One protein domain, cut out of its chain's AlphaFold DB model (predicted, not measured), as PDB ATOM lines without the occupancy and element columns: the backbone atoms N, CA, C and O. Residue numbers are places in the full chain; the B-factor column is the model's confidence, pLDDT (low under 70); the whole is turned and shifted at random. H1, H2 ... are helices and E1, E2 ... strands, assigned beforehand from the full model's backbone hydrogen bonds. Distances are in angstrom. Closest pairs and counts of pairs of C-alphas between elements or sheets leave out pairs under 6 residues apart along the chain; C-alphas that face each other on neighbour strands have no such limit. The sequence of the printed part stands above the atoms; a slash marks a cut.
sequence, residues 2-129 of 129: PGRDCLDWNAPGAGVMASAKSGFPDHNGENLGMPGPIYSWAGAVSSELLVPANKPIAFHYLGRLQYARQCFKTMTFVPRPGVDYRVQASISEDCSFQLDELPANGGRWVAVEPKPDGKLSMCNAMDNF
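Overview. This is residues 2 to 129 of the 129 residues of an uncharacterized protein of Pseudomonas batumici (UniProt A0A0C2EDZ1). With little regular structure, the domain is a small sandwich, hairpin E1 E2 partly face to face with antiparallel sheet E3 E4 E5; unnamed residues 2 to 58 loop along one side, and H1 lies far out. Of 128 printed residues, 35 are in named elements, E1 to E5 then H1, mostly strand. It is compact, radius of gyration of the C-alphas 14.8 A, spans 45 by 34 by 27 A.

Along the chain. E1, residues 59 to 65, 19.8 A, begins at C-alpha 59 (-3.730, 4.474, 7.715). E2 is 69 to 75, E3 84 to 90, E4 96 to 102, E5 110 to 112; H1, 125 to 128, ends at C-alpha 128 (7.147, -6.998, 5.400).

Arrangement. In hairpin E1 and E2, N 61 and O 73 are 2.8 A apart. In meander E3 E4 E5, antiparallel neighbours in turn, N 86 and O 100 are 2.8 A apart, N 101 and O 110 2.9 A. The closest C-alphas of E2 and E4, Lys 73 and Ser 96, are 6.6 A apart. H1 is too short for any O i to N i+4 pair; its one O i to N i+3 pair is within range.

Size, cuts and confidence. The printed part has no cut; the link E5 to H1 is long. pLDDT is under 70 in 15 residues, among them 66 to 69.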
ATOM      1  N   PRO A   2      -8.204  -0.970  11.694       85.94
ATOM      2  CA  PRO A   2      -8.922  -0.630  12.920       85.94
ATOM      3  C   PRO A   2      -8.270  -1.250  14.161       85.94
ATOM      4  O   PRO A   2      -7.846  -2.403  14.144       85.94
ATOM      5  N   GLY A   3      -8.227  -0.507  15.263       87.06
ATOM      6  CA  GLY A   3      -7.751  -0.996  16.560       87.06
ATOM      7  C   GLY A   3      -6.240  -1.184  16.693       87.06
ATOM      8  O   GLY A   3      -5.807  -1.794  17.670       87.06
ATOM      9  N   ARG A   4      -5.442  -0.683  15.746       86.69
ATOM     10  CA  ARG A   4      -3.983  -0.840  15.714       86.69
ATOM     11  C   ARG A   4      -3.294   0.500  15.484       86.69
ATOM     12  O   ARG A   4      -3.766   1.327  14.709       86.69
ATOM     13  N   ASP A   5      -2.155   0.684  16.135       88.62
ATOM     14  CA  ASP A   5      -1.200   1.773  15.910       88.62
ATOM     15  C   ASP A   5      -0.004   1.341  15.043       88.62
ATOM     16  O   ASP A   5       0.862   2.154  14.752       88.62
ATOM     17  N   CYS A   6       0.011   0.091  14.582       89.81
ATOM     18  CA  CYS A   6       0.976  -0.491  13.654       89.81
ATOM     19  C   CYS A   6       0.268  -1.041  12.403       89.81
ATOM     20  O   CYS A   6      -0.962  -1.160  12.358       89.81
ATOM     21  N   LEU A   7       1.036  -1.353  11.360       90.06
ATOM     22  CA  LEU A   7       0.518  -1.951  10.132       90.06
ATOM     23  C   LEU A   7       0.334  -3.465  10.308       90.06
ATOM     24  O   LEU A   7       1.281  -4.175  10.639       90.06
ATOM     25  N   ASP A   8      -0.880  -3.947  10.064       90.69
ATOM     26  CA  ASP A   8      -1.243  -5.366  10.068       90.69
ATOM     27  C   ASP A   8      -2.294  -5.586   8.977       90.69
ATOM     28  O   ASP A   8      -3.424  -5.098   9.077       90.69
ATOM     29  N   TRP A   9      -1.891  -6.266   7.906       87.00
ATOM     30  CA  TRP A   9      -2.749  -6.549   6.752       87.00
ATOM     31  C   TRP A   9      -3.762  -7.657   7.031       87.00
ATOM     32  O   TRP A   9      -4.784  -7.729   6.356       87.00
ATOM     33  N   ASN A  10      -3.483  -8.493   8.031       87.62
ATOM     34  CA  ASN A  10      -4.300  -9.639   8.409       87.62
ATOM     35  C   ASN A  10      -5.269  -9.301   9.552       87.62
ATOM     36  O   ASN A  10      -6.102 -10.129   9.927       87.62
ATOM     37  N   ALA A  11      -5.179  -8.090  10.116       87.00
ATOM     38  CA  ALA A  11      -6.084  -7.634  11.159       87.00
ATOM     39  C   ALA A  11      -7.546  -7.667  10.670       87.00
ATOM     40  O   ALA A  11      -7.846  -7.167   9.582       87.00
ATOM     41  N   PRO A  12      -8.492  -8.170  11.483       86.69
ATOM     42  CA  PRO A  12      -9.913  -8.078  11.168       86.69
ATOM     43  C   PRO A  12     -10.338  -6.625  10.905       86.69
ATOM     44  O   PRO A  12     -10.101  -5.739  11.728       86.69
ATOM     45  N   GLY A  13     -10.958  -6.379   9.749       86.06
ATOM     46  CA  GLY A  13     -11.355  -5.037   9.309       86.06
ATOM     47  C   GLY A  13     -10.230  -4.207   8.679       86.06
ATOM     48  O   GLY A  13     -10.461  -3.053   8.321       86.06
ATOM     49  N   ALA A  14      -9.014  -4.743   8.529       89.50
ATOM     50  CA  ALA A  14      -8.041  -4.173   7.605       89.50
ATOM     51  C   ALA A  14      -8.520  -4.378   6.160       89.50
ATOM     52  O   ALA A  14      -9.056  -5.426   5.809       89.50
ATOM     53  N   GLY A  15      -8.339  -3.358   5.327       91.25
ATOM     54  CA  GLY A  15      -8.835  -3.358   3.959       91.25
ATOM     55  C   GLY A  15      -8.536  -2.046   3.249       91.25
ATOM     56  O   GLY A  15      -7.935  -1.130   3.823       91.25
ATOM     57  N   VAL A  16      -8.948  -1.971   1.985       91.31
ATOM     58  CA  VAL A  16      -8.810  -0.771   1.158       91.31
ATOM     59  C   VAL A  16     -10.044   0.098   1.368       91.31
ATOM     60  O   VAL A  16     -11.154  -0.331   1.101       91.31
ATOM     61  N   MET A  17      -9.852   1.322   1.857       91.56
ATOM     62  CA  MET A  17     -10.964   2.251   2.103       91.56
ATOM     63  C   MET A  17     -11.391   2.956   0.815       91.56
ATOM     64  O   MET A  17     -12.561   2.956   0.457       91.56
ATOM     65  N   ALA A  18     -10.425   3.517   0.091       91.19
ATOM     66  CA  ALA A  18     -10.653   4.185  -1.179       91.19
ATOM     67  C   ALA A  18      -9.487   3.903  -2.131       91.19
ATOM     68  O   ALA A  18      -8.327   3.861  -1.707       91.19
ATOM     69  N   SER A  19      -9.785   3.709  -3.414       90.25
ATOM     70  CA  SER A  19      -8.776   3.447  -4.444       90.25
ATOM     71  C   SER A  19      -9.167   4.044  -5.791       90.25
ATOM     72  O   SER A  19     -10.178   3.680  -6.373       90.25
ATOM     73  N   ALA A  20      -8.314   4.905  -6.352       87.69
ATOM     74  CA  ALA A  20      -8.481   5.381  -7.730       87.69
ATOM     75  C   ALA A  20      -8.151   4.296  -8.774       87.69
ATOM     76  O   ALA A  20      -8.470   4.439  -9.953       87.69
ATOM     77  N   LYS A  21      -7.483   3.211  -8.360       86.25
ATOM     78  CA  LYS A  21      -7.139   2.076  -9.215       86.25
ATOM     79  C   LYS A  21      -8.182   0.970  -9.053       86.25
ATOM     80  O   LYS A  21      -8.441   0.526  -7.940       86.25
ATOM     81  N   SER A  22      -8.701   0.467 -10.169       84.12
ATOM     82  CA  SER A  22      -9.609  -0.682 -10.196       84.12
ATOM     83  C   SER A  22      -8.935  -1.981  -9.733       84.12
ATOM     84  O   SER A  22      -7.742  -2.185  -9.976       84.12
ATOM     85  N   GLY A  23      -9.726  -2.903  -9.177       85.88
ATOM     86  CA  GLY A  23      -9.287  -4.258  -8.818       85.88
ATOM     87  C   GLY A  23      -9.023  -4.476  -7.326       85.88
ATOM     88  O   GLY A  23      -8.566  -5.552  -6.955       85.88
ATOM     89  N   PHE A  24      -9.318  -3.484  -6.484       87.06
ATOM     90  CA  PHE A  24      -9.351  -3.640  -5.032       87.06
ATOM     91  C   PHE A  24     -10.804  -3.730  -4.545       87.06
ATOM     92  O   PHE A  24     -11.682  -3.134  -5.167       87.06
ATOM     93  N   PRO A  25     -11.076  -4.455  -3.447       88.06
ATOM     94  CA  PRO A  25     -12.355  -4.383  -2.750       88.06
ATOM     95  C   PRO A  25     -12.399  -3.087  -1.925       88.06
ATOM     96  O   PRO A  25     -12.214  -3.115  -0.712       88.06
ATOM     97  N   ASP A  26     -12.519  -1.951  -2.614       89.94
ATOM     98  CA  ASP A  26     -12.644  -0.626  -2.007       89.94
ATOM     99  C   ASP A  26     -14.106  -0.233  -1.746       89.94
ATOM    100  O   ASP A  26     -15.039  -0.868  -2.239       89.94
ATOM    101  N   HIS A  27     -14.285   0.822  -0.955       89.81
ATOM    102  CA  HIS A  27     -15.582   1.356  -0.546       89.81
ATOM    103  C   HIS A  27     -15.839   2.734  -1.181       89.81
ATOM    104  O   HIS A  27     -16.450   3.616  -0.570       89.81
ATOM    105  N   ASN A  28     -15.324   2.965  -2.396       90.00
ATOM    106  CA  ASN A  28     -15.475   4.246  -3.084       90.00
ATOM    107  C   ASN A  28     -16.956   4.655  -3.185       90.00
ATOM    108  O   ASN A  28     -17.798   3.889  -3.655       90.00
ATOM    109  N   GLY A  29     -17.264   5.895  -2.804       86.31
ATOM    110  CA  GLY A  29     -18.614   6.456  -2.888       86.31
ATOM    111  C   GLY A  29     -19.569   6.040  -1.767       86.31
ATOM    112  O   GLY A  29     -20.725   6.465  -1.802       86.31
ATOM    113  N   GLU A  30     -19.123   5.262  -0.771       89.75
ATOM    114  CA  GLU A  30     -19.906   5.082   0.455       89.75
ATOM    115  C   GLU A  30     -20.183   6.440   1.109       89.75
ATOM    116  O   GLU A  30     -19.290   7.281   1.231       89.75
ATOM    117  N   ASN A  31     -21.450   6.656   1.467       89.50
ATOM    118  CA  ASN A  31     -21.979   7.928   1.938       89.50
ATOM    119  C   ASN A  31     -22.843   7.675   3.178       89.50
ATOM    120  O   ASN A  31     -23.877   7.007   3.113       89.50
ATOM    121  N   LEU A  32     -22.390   8.213   4.303       89.88
ATOM    122  CA  LEU A  32     -23.031   8.199   5.612       89.88
ATOM    123  C   LEU A  32     -23.659   9.564   5.949       89.88
ATOM    124  O   LEU A  32     -24.201   9.740   7.039       89.88
ATOM    125  N   GLY A  33     -23.607  10.522   5.021       87.56
ATOM    126  CA  GLY A  33     -24.093  11.885   5.192       87.56
ATOM    127  C   GLY A  33     -23.135  12.763   5.991       87.56
ATOM    128  O   GLY A  33     -23.589  13.716   6.629       87.56
ATOM    129  N   MET A  34     -21.834  12.449   5.995       85.69
ATOM    130  CA  MET A  34     -20.857  13.240   6.735       85.69
ATOM    131  C   MET A  34     -20.677  14.628   6.087       85.69
ATOM    132  O   MET A  34     -20.562  14.760   4.867       85.69
ATOM    133  N   PRO A  35     -20.637  15.707   6.880       80.75
ATOM    134  CA  PRO A  35     -20.502  17.062   6.352       80.75
ATOM    135  C   PRO A  35     -19.085  17.330   5.822       80.75
ATOM    136  O   PRO A  35     -18.173  17.615   6.588       80.75
ATOM    137  N   GLY A  36     -18.874  17.346   4.508       73.88
ATOM    138  CA  GLY A  36     -17.553  17.627   3.937       73.88
ATOM    139  C   GLY A  36     -17.582  17.997   2.455       73.88
ATOM    140  O   GLY A  36     -18.618  17.883   1.801       73.88
ATOM    141  N   PRO A  37     -16.456  18.485   1.905       68.06
ATOM    142  CA  PRO A  37     -16.347  18.708   0.473       68.06
ATOM    143  C   PRO A  37     -16.370  17.371  -0.271       68.06
ATOM    144  O   PRO A  37     -15.622  16.452   0.056       68.06
ATOM    145  N   ILE A  38     -17.192  17.300  -1.315       66.94
ATOM    146  CA  ILE A  38     -17.161  16.203  -2.280       66.94
ATOM    147  C   ILE A  38     -16.096  16.554  -3.317       66.94
ATOM    148  O   ILE A  38     -16.248  17.511  -4.079       66.94
ATOM    149  N   TYR A  39     -15.000  15.801  -3.340       68.06
ATOM    150  CA  TYR A  39     -13.936  16.011  -4.314       68.06
ATOM    151  C   TYR A  39     -14.294  15.348  -5.643       68.06
ATOM    152  O   TYR A  39     -14.392  14.129  -5.730       68.06
ATOM    153  N   SER A  40     -14.487  16.159  -6.687       61.84
ATOM    154  CA  SER A  40     -14.947  15.700  -8.005       61.84
ATOM    155  C   SER A  40     -13.910  15.852  -9.125       61.84
ATOM    156  O   SER A  40     -14.272  15.777 -10.301       61.84
ATOM    157  N   TRP A  41     -12.636  16.119  -8.816       72.88
ATOM    158  CA  TRP A  41     -11.599  16.216  -9.851       72.88
ATOM    159  C   TRP A  41     -11.095  14.834 -10.289       72.88
ATOM    160  O   TRP A  41     -11.144  13.859  -9.539       72.88
ATOM    161  N   ALA A  42     -10.583  14.755 -11.520       69.00
ATOM    162  CA  ALA A  42     -10.109  13.508 -12.110       69.00
ATOM    163  C   ALA A  42      -9.017  12.851 -11.244       69.00
ATOM    164  O   ALA A  42      -7.960  13.438 -11.012       69.00
ATOM    165  N   GLY A  43      -9.278  11.627 -10.778       74.81
ATOM    166  CA  GLY A  43      -8.353  10.842  -9.955       74.81
ATOM    167  C   GLY A  43      -8.527  10.990  -8.438       74.81
ATOM    168  O   GLY A  43      -7.850  10.270  -7.706       74.81
ATOM    169  N   ALA A  44      -9.426  11.858  -7.957       83.50
ATOM    170  CA  ALA A  44      -9.867  11.823  -6.564       83.50
ATOM    171  C   ALA A  44     -10.861  10.681  -6.337       83.50
ATOM    172  O   ALA A  44     -11.741  10.432  -7.160       83.50
ATOM    173  N   VAL A  45     -10.728  10.022  -5.191       88.62
ATOM    174  CA  VAL A  45     -11.694   9.053  -4.673       88.62
ATOM    175  C   VAL A  45     -11.923   9.326  -3.195       88.62
ATOM    176  O   VAL A  45     -11.013   9.766  -2.490       88.62
ATOM    177  N   SER A  46     -13.137   9.069  -2.727       89.50
ATOM    178  CA  SER A  46     -13.532   9.257  -1.336       89.50
ATOM    179  C   SER A  46     -14.476   8.146  -0.896       89.50
ATOM    180  O   SER A  46     -15.152   7.525  -1.717       89.50
ATOM    181  N   SER A  47     -14.516   7.914   0.409       90.94
ATOM    182  CA  SER A  47     -15.388   6.951   1.072       90.94
ATOM    183  C   SER A  47     -15.652   7.447   2.493       90.94
ATOM    184  O   SER A  47     -14.734   7.966   3.135       90.94
ATOM    185  N   GLU A  48     -16.888   7.320   2.963       91.75
ATOM    186  CA  GLU A  48     -17.283   7.603   4.342       91.75
ATOM    187  C   GLU A  48     -17.465   6.292   5.104       91.75
ATOM    188  O   GLU A  48     -18.161   5.393   4.643       91.75
ATOM    189  N   LEU A  49     -16.836   6.175   6.276       91.12
ATOM    190  CA  LEU A  49     -16.732   4.912   7.007       91.12
ATOM    191  C   LEU A  49     -16.913   5.125   8.510       91.12
ATOM    192  O   LEU A  49     -16.438   6.110   9.077       91.12
ATOM    193  N   LEU A  50     -17.520   4.144   9.179       90.69
ATOM    194  CA  LEU A  50     -17.591   4.107  10.639       90.69
ATOM    195  C   LEU A  50     -16.323   3.481  11.222       90.69
ATOM    196  O   LEU A  50     -15.941   2.363  10.873       90.69
ATOM    197  N   VAL A  51     -15.700   4.181  12.168       90.00
ATOM    198  CA  VAL A  51     -14.500   3.713  12.873       90.00
ATOM    199  C   VAL A  51     -14.756   3.617  14.380       90.00
ATOM    200  O   VAL A  51     -15.495   4.429  14.939       90.00
ATOM    201  N   PRO A  52     -14.164   2.632  15.079       90.62
ATOM    202  CA  PRO A  52     -14.344   2.505  16.517       90.62
ATOM    203  C   PRO A  52     -13.648   3.651  17.260       90.62
ATOM    204  O   PRO A  52     -12.431   3.810  17.174       90.62
ATOM    205  N   ALA A  53     -14.413   4.407  18.047       91.75
ATOM    206  CA  ALA A  53     -13.868   5.426  18.940       91.75
ATOM    207  C   ALA A  53     -12.965   4.815  20.029       91.75
ATOM    208  O   ALA A  53     -13.132   3.656  20.424       91.75
ATOM    209  N   ASN A  54     -12.032   5.617  20.552       93.25
ATOM    210  CA  ASN A  54     -11.087   5.256  21.619       93.25
ATOM    211  C   ASN A  54     -10.149   4.078  21.292       93.25
ATOM    212  O   ASN A  54      -9.507   3.529  22.187       93.25
ATOM    213  N   LYS A  55     -10.052   3.682  20.021       91.69
ATOM    214  CA  LYS A  55      -9.124   2.656  19.544       91.69
ATOM    215  C   LYS A  55      -8.254   3.238  18.435       91.69
ATOM    216  O   LYS A  55      -8.799   3.926  17.580       91.69
ATOM    217  N   PRO A  56      -6.935   2.980  18.412       92.00
ATOM    218  CA  PRO A  56      -6.076   3.526  17.371       92.00
ATOM    219  C   PRO A  56      -6.491   3.012  15.992       92.00
ATOM    220  O   PRO A  56      -6.977   1.888  15.863       92.00
ATOM    221  N   ILE A  57      -6.296   3.828  14.964       91.88
ATOM    222  CA  ILE A  57      -6.511   3.437  13.573       91.88
ATOM    223  C   ILE A  57      -5.304   3.827  12.728       91.88
ATOM    224  O   ILE A  57      -5.008   5.001  12.535       91.88
ATOM    225  N   ALA A  58      -4.626   2.821  12.181       92.94
ATOM    226  CA  ALA A  58      -3.524   3.028  11.256       92.94
ATOM    227  C   ALA A  58      -4.044   3.214   9.823       92.94
ATOM    228  O   ALA A  58      -4.881   2.451   9.340       92.94
ATOM    229  N   PHE A  59      -3.506   4.202   9.125       92.69
ATOM    230  CA  PHE A  59      -3.730   4.474   7.715       92.69
ATOM    231  C   PHE A  59      -2.445   4.245   6.941       92.69
ATOM    232  O   PHE A  59      -1.339   4.525   7.409       92.69
ATOM    233  N   HIS A  60      -2.619   3.777   5.716       91.94
ATOM    234  CA  HIS A  60      -1.547   3.557   4.774       91.94
ATOM    235  C   HIS A  60      -1.994   4.050   3.405       91.94
ATOM    236  O   HIS A  60      -3.061   3.675   2.922       91.94
ATOM    237  N   TYR A  61      -1.174   4.901   2.802       91.00
ATOM    238  CA  TYR A  61      -1.416   5.473   1.492       91.00
ATOM    239  C   TYR A  61      -0.331   5.029   0.519       91.00
ATOM    240  O   TYR A  61       0.864   5.156   0.806       91.00
ATOM    241  N   LEU A  62      -0.781   4.542  -0.637       89.06
ATOM    242  CA  LEU A  62       0.045   4.225  -1.792       89.06
ATOM    243  C   LEU A  62      -0.433   5.045  -2.981       89.06
ATOM    244  O   LEU A  62      -1.554   4.879  -3.455       89.06
ATOM    245  N   GLY A  63       0.454   5.881  -3.498       86.38
ATOM    246  CA  GLY A  63       0.237   6.622  -4.731       86.38
ATOM    247  C   GLY A  63       1.375   6.380  -5.714       86.38
ATOM    248  O   GLY A  63       2.513   6.125  -5.322       86.38
ATOM    249  N   ARG A  64       1.099   6.485  -7.013       79.62
ATOM    250  CA  ARG A  64       2.140   6.466  -8.047       79.62
ATOM    251  C   ARG A  64       1.850   7.530  -9.095       79.62
ATOM    252  O   ARG A  64       0.865   7.422  -9.817       79.62
ATOM    253  N   LEU A  65       2.739   8.514  -9.210       71.19
ATOM    254  CA  LEU A  65       2.753   9.431 -10.349       71.19
ATOM    255  C   LEU A  65       3.341   8.702 -11.557       71.19
ATOM    256  O   LEU A  65       4.292   7.921 -11.414       71.19
ATOM    257  N   GLN A  66       2.791   8.952 -12.747       60.75
ATOM    258  CA  GLN A  66       3.357   8.405 -13.976       60.75
ATOM    259  C   GLN A  66       4.826   8.851 -14.092       60.75
ATOM    260  O   GLN A  66       5.135  10.037 -14.049       60.75
ATOM    261  N   TYR A  67       5.724   7.868 -14.183       58.84
ATOM    262  CA  TYR A  67       7.162   7.996 -14.457       58.84
ATOM    263  C   TYR A  67       8.134   8.539 -13.391       58.84
ATOM    264  O   TYR A  67       9.322   8.525 -13.695       58.84
ATOM    265  N   ALA A  68       7.750   8.932 -12.163       61.69
ATOM    266  CA  ALA A  68       8.788   9.491 -11.263       61.69
ATOM    267  C   ALA A  68       8.667   9.306  -9.740       61.69
ATOM    268  O   ALA A  68       9.689   9.414  -9.067       61.69
ATOM    269  N   ARG A  69       7.503   9.008  -9.141       69.06
ATOM    270  CA  ARG A  69       7.445   8.881  -7.666       69.06
ATOM    271  C   ARG A  69       6.382   7.890  -7.205       69.06
ATOM    272  O   ARG A  69       5.194   8.077  -7.468       69.06
ATOM    273  N   GLN A  70       6.825   6.835  -6.522       79.25
ATOM    274  CA  GLN A  70       5.971   6.063  -5.624       79.25
ATOM    275  C   GLN A  70       5.887   6.832  -4.303       79.25
ATOM    276  O   GLN A  70       6.903   7.233  -3.741       79.25
ATOM    277  N   CYS A  71       4.667   7.080  -3.853       83.44
ATOM    278  CA  CYS A  71       4.359   7.698  -2.580       83.44
ATOM    279  C   CYS A  71       3.890   6.598  -1.636       83.44
ATOM    280  O   CYS A  71       2.920   5.901  -1.928       83.44
ATOM    281  N   PHE A  72       4.610   6.446  -0.531       87.19
ATOM    282  CA  PHE A  72       4.214   5.634   0.605       87.19
ATOM    283  C   PHE A  72       4.164   6.561   1.811       87.19
ATOM    284  O   PHE A  72       5.173   7.182   2.158       87.19
ATOM    285  N   LYS A  73       3.012   6.630   2.471       88.81
ATOM    286  CA  LYS A  73       2.878   7.329   3.749       88.81
ATOM    287  C   LYS A  73       1.999   6.520   4.682       88.81
ATOM    288  O   LYS A  73       1.095   5.806   4.255       88.81
ATOM    289  N   THR A  74       2.269   6.646   5.970       91.56
ATOM    290  CA  THR A  74       1.462   6.056   7.033       91.56
ATOM    291  C   THR A  74       1.141   7.117   8.062       91.56
ATOM    292  O   THR A  74       1.952   8.014   8.276       91.56
ATOM    293  N   MET A  75       0.005   6.975   8.725       91.81
ATOM    294  CA  MET A  75      -0.331   7.743   9.919       91.81
ATOM    295  C   MET A  75      -1.171   6.876  10.851       91.81
ATOM    296  O   MET A  75      -1.783   5.912  10.400       91.81
ATOM    297  N   THR A  76      -1.235   7.211  12.130       92.19
ATOM    298  CA  THR A  76      -2.269   6.710  13.033       92.19
ATOM    299  C   THR A  76      -2.947   7.887  13.738       92.19
ATOM    300  O   THR A  76      -2.576   9.049  13.577       92.19
ATOM    301  N   PHE A  77      -4.018   7.611  14.455       92.19
ATOM    302  CA  PHE A  77      -4.534   8.469  15.513       92.19
ATOM    303  C   PHE A  77      -5.581   7.682  16.300       92.19
ATOM    304  O   PHE A  77      -5.974   6.579  15.913       92.19
ATOM    305  N   VAL A  78      -6.032   8.247  17.418       93.00
ATOM    306  CA  VAL A  78      -7.128   7.691  18.216       93.00
ATOM    307  C   VAL A  78      -8.353   8.605  18.057       93.00
ATOM    308  O   VAL A  78      -8.336   9.714  18.596       93.00
ATOM    309  N   PRO A  79      -9.399   8.192  17.315       92.19
ATOM    310  CA  PRO A  79     -10.616   8.969  17.141       92.19
ATOM    311  C   PRO A  79     -11.379   9.077  18.461       92.19
ATOM    312  O   PRO A  79     -11.504   8.106  19.218       92.19
ATOM    313  N   ARG A  80     -11.914  10.268  18.728       92.75
ATOM    314  CA  ARG A  80     -12.733  10.551  19.908       92.75
ATOM    315  C   ARG A  80     -14.205  10.237  19.628       92.75
ATOM    316  O   ARG A  80     -14.655  10.366  18.490       92.75
ATOM    317  N   PRO A  81     -14.974   9.827  20.649       92.00
ATOM    318  CA  PRO A  81     -16.394   9.551  20.477       92.00
ATOM    319  C   PRO A  81     -17.155  10.819  20.071       92.00
ATOM    320  O   PRO A  81     -16.962  11.876  20.669       92.00
ATOM    321  N   GLY A  82     -18.032  10.693  19.072       89.56
ATOM    322  CA  GLY A  82     -18.884  11.786  18.586       89.56
ATOM    323  C   GLY A  82     -18.156  12.867  17.783       89.56
ATOM    324  O   GLY A  82     -18.698  13.955  17.622       89.56
ATOM    325  N   VAL A  83     -16.930  12.603  17.325       90.69
ATOM    326  CA  VAL A  83     -16.153  13.518  16.484       90.69
ATOM    327  C   VAL A  83     -16.003  12.904  15.101       90.69
ATOM    328  O   VAL A  83     -15.602  11.744  14.980       90.69
ATOM    329  N   ASP A  84     -16.281  13.705  14.080       91.69
ATOM    330  CA  ASP A  84     -16.062  13.322  12.694       91.69
ATOM    331  C   ASP A  84     -14.641  13.698  12.280       91.69
ATOM    332  O   ASP A  84     -14.110  14.739  12.672       91.69
ATOM    333  N   TYR A  85     -14.012  12.847  11.476       92.06
ATOM    334  CA  TYR A  85     -12.643  13.047  11.014       92.06
ATOM    335  C   TYR A  85     -12.584  12.980   9.499       92.06
ATOM    336  O   TYR A  85     -13.213  12.126   8.876       92.06
ATOM    337  N   ARG A  86     -11.767  13.848   8.909       91.44
ATOM    338  CA  ARG A  86     -11.459  13.843   7.486       91.44
ATOM    339  C   ARG A  86      -9.984  13.550   7.310       91.44
ATOM    340  O   ARG A  86      -9.132  14.305   7.768       91.44
ATOM    341  N   VAL A  87      -9.703  12.464   6.604       91.12
ATOM    342  CA  VAL A  87      -8.352  12.072   6.211       91.12
ATOM    343  C   VAL A  87      -8.186  12.348   4.730       91.12
ATOM    344  O   VAL A  87      -8.899  11.777   3.909       91.12
ATOM    345  N   GLN A  88      -7.229  13.197   4.381       89.44
ATOM    346  CA  GLN A  88      -6.881  13.480   2.995       89.44
ATOM    347  C   GLN A  88      -5.455  13.019   2.751       89.44
ATOM    348  O   GLN A  88      -4.534  13.458   3.433       89.44
ATOM    349  N   ALA A  89      -5.277  12.130   1.783       89.06
ATOM    350  CA  ALA A  89      -3.964  11.711   1.326       89.06
ATOM    351  C   ALA A  89      -3.725  12.299  -0.060       89.06
ATOM    352  O   ALA A  89      -4.562  12.133  -0.949       89.06
ATOM    353  N   SER A  90      -2.591  12.969  -0.254       85.31
ATOM    354  CA  SER A  90      -2.234  13.514  -1.562       85.31
ATOM    355  C   SER A  90      -0.862  13.051  -2.013       85.31
ATOM    356  O   SER A  90       0.069  12.867  -1.226       85.31
ATOM    357  N   ILE A  91      -0.744  12.843  -3.325       80.56
ATOM    358  CA  ILE A  91       0.550  12.670  -3.979       80.56
ATOM    359  C   ILE A  91       1.211  14.011  -4.330       80.56
ATOM    360  O   ILE A  91       2.431  14.051  -4.502       80.56
ATOM    361  N   SER A  92       0.433  15.096  -4.429       70.19
ATOM    362  CA  SER A  92       0.972  16.460  -4.464       70.19
ATOM    363  C   SER A  92       1.492  16.834  -3.073       70.19
ATOM    364  O   SER A  92       1.029  16.273  -2.086       70.19
ATOM    365  N   GLU A  93       2.447  17.765  -2.986       61.97
ATOM    366  CA  GLU A  93       2.914  18.310  -1.694       61.97
ATOM    367  C   GLU A  93       3.467  17.234  -0.730       61.97
ATOM    368  O   GLU A  93       2.933  16.958   0.343       61.97
ATOM    369  N   ASP A  94       4.571  16.604  -1.147       70.19
ATOM    370  CA  ASP A  94       5.435  15.757  -0.309       70.19
ATOM    371  C   ASP A  94       4.876  14.435   0.226       70.19
ATOM    372  O   ASP A  94       5.454  13.864   1.151       70.19
ATOM    373  N   CYS A  95       3.859  13.856  -0.425       82.88
ATOM    374  CA  CYS A  95       3.331  12.542  -0.038       82.88
ATOM    375  C   CYS A  95       2.851  12.566   1.424       82.88
ATOM    376  O   CYS A  95       3.433  11.946   2.321       82.88
ATOM    377  N   SER A  96       1.811  13.356   1.670       83.94
ATOM    378  CA  SER A  96       1.369  13.730   3.009       83.94
ATOM    379  C   SER A  96      -0.056  13.267   3.301       83.94
ATOM    380  O   SER A  96      -0.852  12.980   2.400       83.94
ATOM    381  N   PHE A  97      -0.348  13.174   4.597       88.44
ATOM    382  CA  PHE A  97      -1.706  13.112   5.108       88.44
ATOM    383  C   PHE A  97      -2.054  14.458   5.732       88.44
ATOM    384  O   PHE A  97      -1.249  15.022   6.473       88.44
ATOM    385  N   GLN A  98      -3.270  14.921   5.483       89.69
ATOM    386  CA  GLN A  98      -3.923  15.958   6.267       89.69
ATOM    387  C   GLN A  98      -5.051  15.303   7.057       89.69
ATOM    388  O   GLN A  98      -5.841  14.533   6.501       89.69
ATOM    389  N   LEU A  99      -5.097  15.588   8.355       92.06
ATOM    390  CA  LEU A  99      -6.160  15.152   9.245       92.06
ATOM    391  C   LEU A  99      -6.900  16.396   9.727       92.06
ATOM    392  O   LEU A  99      -6.298  17.297  10.306       92.06
ATOM    393  N   ASP A 100      -8.203  16.427   9.498       91.94
ATOM    394  CA  ASP A 100      -9.083  17.434  10.068       91.94
ATOM    395  C   ASP A 100     -10.100  16.754  10.976       91.94
ATOM    396  O   ASP A 100     -10.533  15.629  10.720       91.94
ATOM    397  N   GLU A 101     -10.518  17.455  12.018       92.12
ATOM    398  CA  GLU A 101     -11.619  17.046  12.875       92.12
ATOM    399  C   GLU A 101     -12.764  18.049  12.794       92.12
ATOM    400  O   GLU A 101     -12.563  19.261  12.658       92.12
ATOM    401  N   LEU A 102     -13.978  17.529  12.887       90.00
ATOM    402  CA  LEU A 102     -15.191  18.301  13.035       90.00
ATOM    403  C   LEU A 102     -15.785  17.976  14.412       90.00
ATOM    404  O   LEU A 102     -16.248  16.854  14.641       90.00
ATOM    405  N   PRO A 103     -15.756  18.930  15.361       80.00
ATOM    406  CA  PRO A 103     -16.274  18.682  16.696       80.00
ATOM    407  C   PRO A 103     -17.795  18.466  16.681       80.00
ATOM    408  O   PRO A 103     -18.512  19.048  15.865       80.00
ATOM    409  N   ALA A 104     -18.291  17.699  17.656       74.75
ATOM    410  CA  ALA A 104     -19.699  17.303  17.809       74.75
ATOM    411  C   ALA A 104     -20.715  18.464  17.802       74.75
ATOM    412  O   ALA A 104     -21.906  18.257  17.597       74.75
ATOM    413  N   ASN A 105     -20.259  19.693  18.056       71.25
ATOM    414  CA  ASN A 105     -21.090  20.895  18.064       71.25
ATOM    415  C   ASN A 105     -21.356  21.481  16.661       71.25
ATOM    416  O   ASN A 105     -21.925  22.566  16.573       71.25
ATOM    417  N   GLY A 106     -20.974  20.783  15.582       64.62
ATOM    418  CA  GLY A 106     -21.339  21.150  14.208       64.62
ATOM    419  C   GLY A 106     -20.616  22.396  13.689       64.62
ATOM    420  O   GLY A 106     -21.217  23.231  13.017       64.62
ATOM    421  N   GLY A 107     -19.339  22.546  14.051       74.62
ATOM    422  CA  GLY A 107     -18.520  23.716  13.729       74.62
ATOM    423  C   GLY A 107     -17.844  23.685  12.351       74.62
ATOM    424  O   GLY A 107     -18.378  23.202  11.358       74.62
ATOM    425  N   ARG A 108     -16.631  24.245  12.285       84.00
ATOM    426  CA  ARG A 108     -15.758  24.196  11.103       84.00
ATOM    427  C   ARG A 108     -14.777  23.033  11.243       84.00
ATOM    428  O   ARG A 108     -14.356  22.741  12.357       84.00
ATOM    429  N   TRP A 109     -14.356  22.454  10.122       87.44
ATOM    430  CA  TRP A 109     -13.193  21.565  10.075       87.44
ATOM    431  C   TRP A 109     -11.948  22.266  10.644       87.44
ATOM    432  O   TRP A 109     -11.634  23.401  10.259       87.44
ATOM    433  N   VAL A 110     -11.264  21.598  11.572       89.56
ATOM    434  CA  VAL A 110     -10.034  22.068  12.216       89.56
ATOM    435  C   VAL A 110      -8.917  21.073  11.931       89.56
ATOM    436  O   VAL A 110      -9.055  19.893  12.240       89.56
ATOM    437  N   ALA A 111      -7.814  21.559  11.366       88.12
ATOM    438  CA  ALA A 111      -6.631  20.743  11.134       88.12
ATOM    439  C   ALA A 111      -6.031  20.276  12.466       88.12
ATOM    440  O   ALA A 111      -5.869  21.062  13.402       88.12
ATOM    441  N   VAL A 112      -5.675  19.000  12.527       88.50
ATOM    442  CA  VAL A 112      -5.007  18.360  13.660       88.50
ATOM    443  C   VAL A 112      -3.806  17.577  13.156       88.50
ATOM    444  O   VAL A 112      -3.841  16.972  12.087       88.50
ATOM    445  N   GLU A 113      -2.722  17.589  13.926       79.38
ATOM    446  CA  GLU A 113      -1.509  16.867  13.547       79.38
ATOM    447  C   GLU A 113      -1.717  15.348  13.698       79.38
ATOM    448  O   GLU A 113      -2.009  14.870  14.804       79.38
ATOM    449  N   PRO A 114      -1.587  14.568  12.608       70.88
ATOM    450  CA  PRO A 114      -1.643  13.115  12.684       70.88
ATOM    451  C   PRO A 114      -0.399  12.569  13.398       70.88
ATOM    452  O   PRO A 114       0.689  13.111  13.255       70.88
ATOM    453  N   LYS A 115      -0.526  11.458  14.140       70.12
ATOM    454  CA  LYS A 115       0.613  10.806  14.814       70.12
ATOM    455  C   LYS A 115       0.806   9.388  14.298       70.12
ATOM    456  O   LYS A 115      -0.147   8.644  14.252       70.12
ATOM    457  N   PRO A 116       2.012   8.931  13.970       63.12
ATOM    458  CA  PRO A 116       3.279   9.554  14.263       63.12
ATOM    459  C   PRO A 116       3.755  10.382  13.071       63.12
ATOM    460  O   PRO A 116       3.386  10.124  11.927       63.12
ATOM    461  N   ASP A 117       4.694  11.282  13.329       62.34
ATOM    462  CA  ASP A 117       5.374  12.071  12.293       62.34
ATOM    463  C   ASP A 117       6.307  11.218  11.395       62.34
ATOM    464  O   ASP A 117       7.043  11.737  10.555       62.34
ATOM    465  N   GLY A 118       6.281   9.885  11.547       72.06
ATOM    466  CA  GLY A 118       7.158   8.914  10.893       72.06
ATOM    467  C   GLY A 118       6.438   7.659  10.381       72.06
ATOM    468  O   GLY A 118       5.218   7.523  10.450       72.06
ATOM    469  N   LYS A 119       7.218   6.723   9.826       83.06
ATOM    470  CA  LYS A 119       6.699   5.455   9.294       83.06
ATOM    471  C   LYS A 119       6.225   4.548  10.433       83.06
ATOM    472  O   LYS A 119       6.984   4.279  11.360       83.06
ATOM    473  N   LEU A 120       5.003   4.034  10.316       87.81
ATOM    474  CA  LEU A 120       4.490   2.995  11.202       87.81
ATOM    475  C   LEU A 120       5.273   1.694  11.016       87.81
ATOM    476  O   LEU A 120       5.559   1.282   9.887       87.81
ATOM    477  N   SER A 121       5.608   1.043  12.127       89.19
ATOM    478  CA  SER A 121       6.139  -0.318  12.123       89.19
ATOM    479  C   SER A 121       5.054  -1.317  11.710       89.19
ATOM    480  O   SER A 121       3.856  -1.045  11.821       89.19
ATOM    481  N   MET A 122       5.474  -2.490  11.234       89.69
ATOM    482  CA  MET A 122       4.566  -3.633  11.131       89.69
ATOM    483  C   MET A 122       4.291  -4.187  12.529       89.69
ATOM    484  O   MET A 122       5.205  -4.226  13.356       89.69
ATOM    485  N   CYS A 123       3.062  -4.638  12.783       88.75
ATOM    486  CA  CYS A 123       2.727  -5.332  14.025       88.75
ATOM    487  C   CYS A 123       3.463  -6.678  14.114       88.75
ATOM    488  O   CYS A 123       3.943  -7.042  15.185       88.75
ATOM    489  N   ASN A 124       3.619  -7.376  12.980       84.62
ATOM    490  CA  ASN A 124       4.497  -8.534  12.852       84.62
ATOM    491  C   ASN A 124       5.590  -8.229  11.826       84.62
ATOM    492  O   ASN A 124       5.306  -7.910  10.675       84.62
ATOM    493  N   ALA A 125       6.859  -8.360  12.213       76.75
ATOM    494  CA  ALA A 125       7.984  -8.040  11.329       76.75
ATOM    495  C   ALA A 125       8.001  -8.870  10.028       76.75
ATOM    496  O   ALA A 125       8.491  -8.388   9.010       76.75
ATOM    497  N   MET A 126       7.440 -10.084  10.062       74.19
ATOM    498  CA  MET A 126       7.338 -10.977   8.904       74.19
ATOM    499  C   MET A 126       6.319 -10.503   7.859       74.19
ATOM    500  O   MET A 126       6.438 -10.910   6.716       74.19
ATOM    501  N   ASP A 127       5.393  -9.595   8.192       72.06
ATOM    502  CA  ASP A 127       4.412  -9.053   7.231       72.06
ATOM    503  C   ASP A 127       5.049  -8.089   6.198       72.06
ATOM    504  O   ASP A 127       4.375  -7.588   5.299       72.06
ATOM    505  N   ASN A 128       6.346  -7.787   6.345       61.97
ATOM    506  CA  ASN A 128       7.147  -6.998   5.400       61.97
ATOM    507  C   ASN A 128       7.948  -7.851   4.395       61.97
ATOM    508  O   ASN A 128       8.550  -7.262   3.494       61.97
ATOM    509  N   PHE A 129       8.029  -9.172   4.587       55.78
ATOM    510  CA  PHE A 129       8.847 -10.102   3.795       55.78
ATOM    511  C   PHE A 129       7.966 -11.053   2.985       55.78
ATOM    512  O   PHE A 129       8.379 -11.376   1.850       55.78
TER     513      PHE A 129